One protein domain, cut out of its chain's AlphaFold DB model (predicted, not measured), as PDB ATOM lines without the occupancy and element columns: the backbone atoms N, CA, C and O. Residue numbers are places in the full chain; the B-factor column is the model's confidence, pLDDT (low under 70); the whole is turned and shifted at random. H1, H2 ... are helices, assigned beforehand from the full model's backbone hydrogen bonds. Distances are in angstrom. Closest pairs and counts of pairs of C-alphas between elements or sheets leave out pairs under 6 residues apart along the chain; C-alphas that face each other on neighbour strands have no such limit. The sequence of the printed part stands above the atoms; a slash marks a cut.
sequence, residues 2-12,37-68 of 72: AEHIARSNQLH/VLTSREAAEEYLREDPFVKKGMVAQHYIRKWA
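Overview. This is residues 2 to 12 and 37 to 68 of the 72 residues of the protein "YCII domain-containing protein" of Crenarchaeota archaeon 13_1_20CM_2_51_8 (UniProt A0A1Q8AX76). Two helices, H1 and H2, run side by side in opposite directions with a gap between them, and the short H3 caps one end of the pair. From H3 the unnamed tail, residues 56 to 68, runs back along H2 on the side away from H1. The printed part has 43 residues with three named helices, H1, H2, H3 in order, and no named strand; its class is all helix. It is only just compact, close to loose, with a radius of gyration of the C-alphas of 10.7 A, and only just flat, spanning 30 by 24 by 13 A.

Arrangement. Start with H1, residues 2 to 12: it is near H2, residues 41 to 50, with 6 pairs of C-alphas within 10 A. H1 only just touches H3, residues 52 to 55, with 3 pairs of C-alphas within 8 A; the closest, those of His 4 and Pro 52, are 5.7 A apart. H2 and H3, joined by a tight link, are close but not clearly touching; their closest C-alphas, Leu 48 and Val 54, are 6.5 A apart. In H1 and H2 every O i to N i+4 pair is within hydrogen-bond range; H3 is too short for one.

Along the chain. Find C-alpha 2 at (-5.300, 33.316, -24.419); H1 runs 15.2 A from there. H2 begins at C-alpha 41 (-2.041, 17.366, -42.920) and runs 14.3 A; H3 ends at C-alpha 55 (-5.701, 19.179, -24.314).

Size, cuts and confidence. Residues 13 to 36 are not printed; C-alphas 12 and 37 are 10.0 A apart across the cut. The farthest C-alphas, Lys 56 and Ala 68, are 30.7 A apart. No printed residue is under 70 in pLDDT.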
ATOM      1  N   ALA A   2      -6.547  32.577 -24.150       94.12
ATOM      2  CA  ALA A   2      -5.300  33.316 -24.419       94.12
ATOM      3  C   ALA A   2      -4.153  32.455 -24.992       94.12
ATOM      4  O   ALA A   2      -3.572  32.821 -26.007       94.12
ATOM      5  N   GLU A   3      -3.873  31.287 -24.401       95.44
ATOM      6  CA  GLU A   3      -2.836  30.360 -24.898       95.44
ATOM      7  C   GLU A   3      -3.113  29.853 -26.320       95.44
ATOM      8  O   GLU A   3      -2.188  29.723 -27.117       95.44
ATOM      9  N   HIS A   4      -4.383  29.574 -26.636       94.81
ATOM     10  CA  HIS A   4      -4.794  29.145 -27.971       94.81
ATOM     11  C   HIS A   4      -4.508  30.266 -28.974       94.81
ATOM     12  O   HIS A   4      -3.729  30.057 -29.893       94.81
ATOM     13  N   ILE A   5      -5.015  31.478 -28.711       95.56
ATOM     14  CA  ILE A   5      -4.806  32.651 -29.576       95.56
ATOM     15  C   ILE A   5      -3.313  32.940 -29.777       95.56
ATOM     16  O   ILE A   5      -2.870  33.131 -30.906       95.56
ATOM     17  N   ALA A   6      -2.520  32.940 -28.703       97.31
ATOM     18  CA  ALA A   6      -1.086  33.205 -28.785       97.31
ATOM     19  C   ALA A   6      -0.366  32.189 -29.683       97.31
ATOM     20  O   ALA A   6       0.444  32.571 -30.528       97.31
ATOM     21  N   ARG A   7      -0.686  30.897 -29.542       96.31
ATOM     22  CA  ARG A   7      -0.109  29.841 -30.376       96.31
ATOM     23  C   ARG A   7      -0.571  29.938 -31.831       96.31
ATOM     24  O   ARG A   7       0.250  29.768 -32.729       96.31
ATOM     25  N   SER A   8      -1.854  30.213 -32.072       97.44
ATOM     26  CA  SER A   8      -2.393  30.407 -33.423       97.44
ATOM     27  C   SER A   8      -1.685  31.559 -34.132       97.44
ATOM     28  O   SER A   8      -1.228  31.376 -35.256       97.44
ATOM     29  N   ASN A   9      -1.497  32.695 -33.452       97.75
ATOM     30  CA  ASN A   9      -0.764  33.839 -33.995       97.75
ATOM     31  C   ASN A   9       0.686  33.475 -34.328       97.75
ATOM     32  O   ASN A   9       1.124  33.698 -35.446       97.75
ATOM     33  N   GLN A  10       1.408  32.808 -33.419       98.12
ATOM     34  CA  GLN A  10       2.787  32.376 -33.687       98.12
ATOM     35  C   GLN A  10       2.913  31.449 -34.905       98.12
ATOM     36  O   GLN A  10       3.918  31.485 -35.611       98.12
ATOM     37  N   LEU A  11       1.937  30.568 -35.128       98.25
ATOM     38  CA  LEU A  11       1.927  29.678 -36.287       98.25
ATOM     39  C   LEU A  11       1.517  30.406 -37.565       98.25
ATOM     40  O   LEU A  11       2.005  30.046 -38.637       98.25
ATOM     41  N   HIS A  12       0.659  31.418 -37.453       98.25
ATOM     42  CA  HIS A  12       0.300  32.288 -38.564       98.25
ATOM     43  C   HIS A  12       1.487  33.140 -39.015       98.25
ATOM     44  O   HIS A  12       1.827  33.123 -40.194       98.25
ATOM     45  N   VAL A  37      -6.919  26.583 -41.467       96.94
ATOM     46  CA  VAL A  37      -6.315  26.110 -42.718       96.94
ATOM     47  C   VAL A  37      -4.808  26.095 -42.532       96.94
ATOM     48  O   VAL A  37      -4.214  27.135 -42.267       96.94
ATOM     49  N   LEU A  38      -4.195  24.919 -42.653       97.56
ATOM     50  CA  LEU A  38      -2.763  24.718 -42.446       97.56
ATOM     51  C   LEU A  38      -2.086  24.225 -43.721       97.56
ATOM     52  O   LEU A  38      -2.739  23.693 -44.620       97.56
ATOM     53  N   THR A  39      -0.769  24.399 -43.780       96.56
ATOM     54  CA  THR A  39       0.056  24.079 -44.956       96.56
ATOM     55  C   THR A  39       0.101  22.595 -45.307       96.56
ATOM     56  O   THR A  39       0.335  22.250 -46.464       96.56
ATOM     57  N   SER A  40      -0.135  21.704 -44.342       96.56
ATOM     58  CA  SER A  40      -0.170  20.261 -44.572       96.56
ATOM     59  C   SER A  40      -1.088  19.534 -43.589       96.56
ATOM     60  O   SER A  40      -1.578  20.106 -42.608       96.56
ATOM     61  N   ARG A  41      -1.318  18.242 -43.847       97.31
ATOM     62  CA  ARG A  41      -2.041  17.366 -42.920       97.31
ATOM     63  C   ARG A  41      -1.290  17.227 -41.599       97.31
ATOM     64  O   ARG A  41      -1.903  17.346 -40.547       97.31
ATOM     65  N   GLU A  42       0.018  17.023 -41.658       98.31
ATOM     66  CA  GLU A  42       0.888  16.833 -40.496       98.31
ATOM     67  C   GLU A  42       0.885  18.090 -39.619       98.31
ATOM     68  O   GLU A  42       0.749  17.994 -38.400       98.31
ATOM     69  N   ALA A  43       0.924  19.274 -40.242       98.00
ATOM     70  CA  ALA A  43       0.779  20.542 -39.539       98.00
ATOM     71  C   ALA A  43      -0.585  20.649 -38.838       98.00
ATOM     72  O   ALA A  43      -0.646  21.076 -37.688       98.00
ATOM     73  N   ALA A  44      -1.679  20.234 -39.489       98.19
ATOM     74  CA  ALA A  44      -3.012  20.214 -38.877       98.19
ATOM     75  C   ALA A  44      -3.114  19.224 -37.703       98.19
ATOM     76  O   ALA A  44      -3.725  19.534 -36.680       98.19
ATOM     77  N   GLU A  45      -2.493  18.054 -37.823       98.25
ATOM     78  CA  GLU A  45      -2.449  17.035 -36.769       98.25
ATOM     79  C   GLU A  45      -1.645  17.521 -35.557       98.25
ATOM     80  O   GLU A  45      -2.109  17.409 -34.422       98.25
ATOM     81  N   GLU A  46      -0.482  18.136 -35.778       97.94
ATOM     82  CA  GLU A  46       0.301  18.780 -34.719       97.94
ATOM     83  C   GLU A  46      -0.424  19.992 -34.122       97.94
ATOM     84  O   GLU A  46      -0.382  20.219 -32.909       97.94
ATOM     85  N   TYR A  47      -1.133  20.762 -34.948       97.25
ATOM     86  CA  TYR A  47      -1.951  21.866 -34.473       97.25
ATOM     87  C   TYR A  47      -2.985  21.383 -33.466       97.25
ATOM     88  O   TYR A  47      -2.999  21.905 -32.355       97.25
ATOM     89  N   LEU A  48      -3.758  20.351 -33.809       97.00
ATOM     90  CA  LEU A  48      -4.761  19.759 -32.924       97.00
ATOM     91  C   LEU A  48      -4.143  19.096 -31.690       97.00
ATOM     92  O   LEU A  48      -4.644  19.302 -30.588       97.00
ATOM     93  N   ARG A  49      -3.059  18.326 -31.845       97.25
ATOM     94  CA  ARG A  49      -2.408  17.614 -30.730       97.25
ATOM     95  C   ARG A  49      -1.933  18.568 -29.639       97.25
ATOM     96  O   ARG A  49      -2.065  18.271 -28.453       97.25
ATOM     97  N   GLU A  50      -1.383  19.711 -30.035       96.88
ATOM     98  CA  GLU A  50      -0.823  20.690 -29.105       96.88
ATOM     99  C   GLU A  50      -1.807  21.808 -28.725       96.88
ATOM    100  O   GLU A  50      -1.458  22.675 -27.920       96.88
ATOM    101  N   ASP A  51      -3.024  21.806 -29.273       95.88
ATOM    102  CA  ASP A  51      -4.009  22.853 -29.021       95.88
ATOM    103  C   ASP A  51      -4.488  22.848 -27.554       95.88
ATOM    104  O   ASP A  51      -4.945  21.810 -27.055       95.88
ATOM    105  N   PRO A  52      -4.444  23.993 -26.842       94.81
ATOM    106  CA  PRO A  52      -4.920  24.071 -25.465       94.81
ATOM    107  C   PRO A  52      -6.392  23.685 -25.287       94.81
ATOM    108  O   PRO A  52      -6.732  23.126 -24.248       94.81
ATOM    109  N   PHE A  53      -7.268  23.957 -26.257       94.31
ATOM    110  CA  PHE A  53      -8.672  23.544 -26.195       94.31
ATOM    111  C   PHE A  53      -8.823  22.031 -26.317       94.31
ATOM    112  O   PHE A  53      -9.618  21.448 -25.583       94.31
ATOM    113  N   VAL A  54      -8.033  21.380 -27.172       95.12
ATOM    114  CA  VAL A  54      -8.042  19.913 -27.294       95.12
ATOM    115  C   VAL A  54      -7.500  19.274 -26.016       95.12
ATOM    116  O   VAL A  54      -8.175  18.445 -25.411       95.12
ATOM    117  N   LYS A  55      -6.328  19.713 -25.538       96.00
ATOM    118  CA  LYS A  55      -5.701  19.179 -24.314       96.00
ATOM    119  C   LYS A  55      -6.558  19.362 -23.061       96.00
ATOM    120  O   LYS A  55      -6.503  18.533 -22.160       96.00
ATOM    121  N   LYS A  56      -7.345  20.441 -22.998       95.12
ATOM    122  CA  LYS A  56      -8.256  20.742 -21.881       95.12
ATOM    123  C   LYS A  56      -9.648  20.115 -22.055       95.12
ATOM    124  O   LYS A  56     -10.529  20.405 -21.254       95.12
ATOM    125  N   GLY A  57      -9.864  19.284 -23.082       94.31
ATOM    126  CA  GLY A  57     -11.137  18.591 -23.316       94.31
ATOM    127  C   GLY A  57     -12.294  19.506 -23.729       94.31
ATOM    128  O   GLY A  57     -13.452  19.142 -23.559       94.31
ATOM    129  N   MET A  58     -12.003  20.702 -24.250       92.94
ATOM    130  CA  MET A  58     -13.011  21.691 -24.665       92.94
ATOM    131  C   MET A  58     -13.540  21.452 -26.087       92.94
ATOM    132  O   MET A  58     -14.522  22.070 -26.489       92.94
ATOM    133  N   VAL A  59     -12.895  20.575 -26.862       92.81
ATOM    134  CA  VAL A  59     -13.300  20.230 -28.231       92.81
ATOM    135  C   VAL A  59     -14.143  18.962 -28.202       92.81
ATOM    136  O   VAL A  59     -13.630  17.886 -27.907       92.81
ATOM    137  N   ALA A  60     -15.429  19.083 -28.536       91.81
ATOM    138  CA  ALA A  60     -16.339  17.938 -28.577       91.81
ATOM    139  C   ALA A  60     -15.995  16.962 -29.714       91.81
ATOM    140  O   ALA A  60     -15.998  15.749 -29.517       91.81
ATOM    141  N   GLN A  61     -15.701  17.491 -30.907       91.88
ATOM    142  CA  GLN A  61     -15.328  16.723 -32.096       91.88
ATOM    143  C   GLN A  61     -14.395  17.541 -32.993       91.88
ATOM    144  O   GLN A  61     -14.473  18.768 -33.029       91.88
ATOM    145  N   HIS A  62     -13.535  16.856 -33.750       94.19
ATOM    146  CA  HIS A  62     -12.722  17.465 -34.801       94.19
ATOM    147  C   HIS A  62     -12.655  16.573 -36.044       94.19
ATOM    148  O   HIS A  62     -12.955  15.380 -35.994       94.19
ATOM    149  N   TYR A  63     -12.242  17.144 -37.170       95.31
ATOM    150  CA  TYR A  63     -11.921  16.398 -38.380       95.31
ATOM    151  C   TYR A  63     -10.864  17.147 -39.188       95.31
ATOM    152  O   TYR A  63     -10.821  18.375 -39.188       95.31
ATOM    153  N   ILE A  64     -10.041  16.406 -39.929       97.25
ATOM    154  CA  ILE A  64      -9.053  16.974 -40.851       97.25
ATOM    155  C   ILE A  64      -9.455  16.612 -42.273       97.25
ATOM    156  O   ILE A  64      -9.515  15.430 -42.627       97.25
ATOM    157  N   ARG A  65      -9.696  17.631 -43.099       96.81
ATOM    158  CA  ARG A  65     -10.087  17.495 -44.508       96.81
ATOM    159  C   ARG A  65      -9.035  18.134 -45.409       96.81
ATOM    160  O   ARG A  65      -8.363  19.076 -45.005       96.81
ATOM    161  N   LYS A  66      -8.895  17.615 -46.633       95.44
ATOM    162  CA  LYS A  66      -8.084  18.271 -47.668       95.44
ATOM    163  C   LYS A  66      -8.807  19.539 -48.126       95.44
ATOM    164  O   LYS A  66     -10.016  19.497 -48.345       95.44
ATOM    165  N   TRP A  67      -8.064  20.628 -48.288       94.31
ATOM    166  CA  TRP A  67      -8.568  21.900 -48.797       94.31
ATOM    167  C   TRP A  67      -7.877  22.217 -50.123       94.31
ATOM    168  O   TRP A  67      -6.651  22.291 -50.182       94.31
ATOM    169  N   ALA A  68      -8.658  22.364 -51.192       91.12
ATOM    170  CA  ALA A  68      -8.147  22.745 -52.505       91.12
ATOM    171  C   ALA A  68      -8.037  24.270 -52.567       91.12
ATOM    172  O   ALA A  68      -8.924  24.948 -53.081       91.12
TER     173      ALA A  68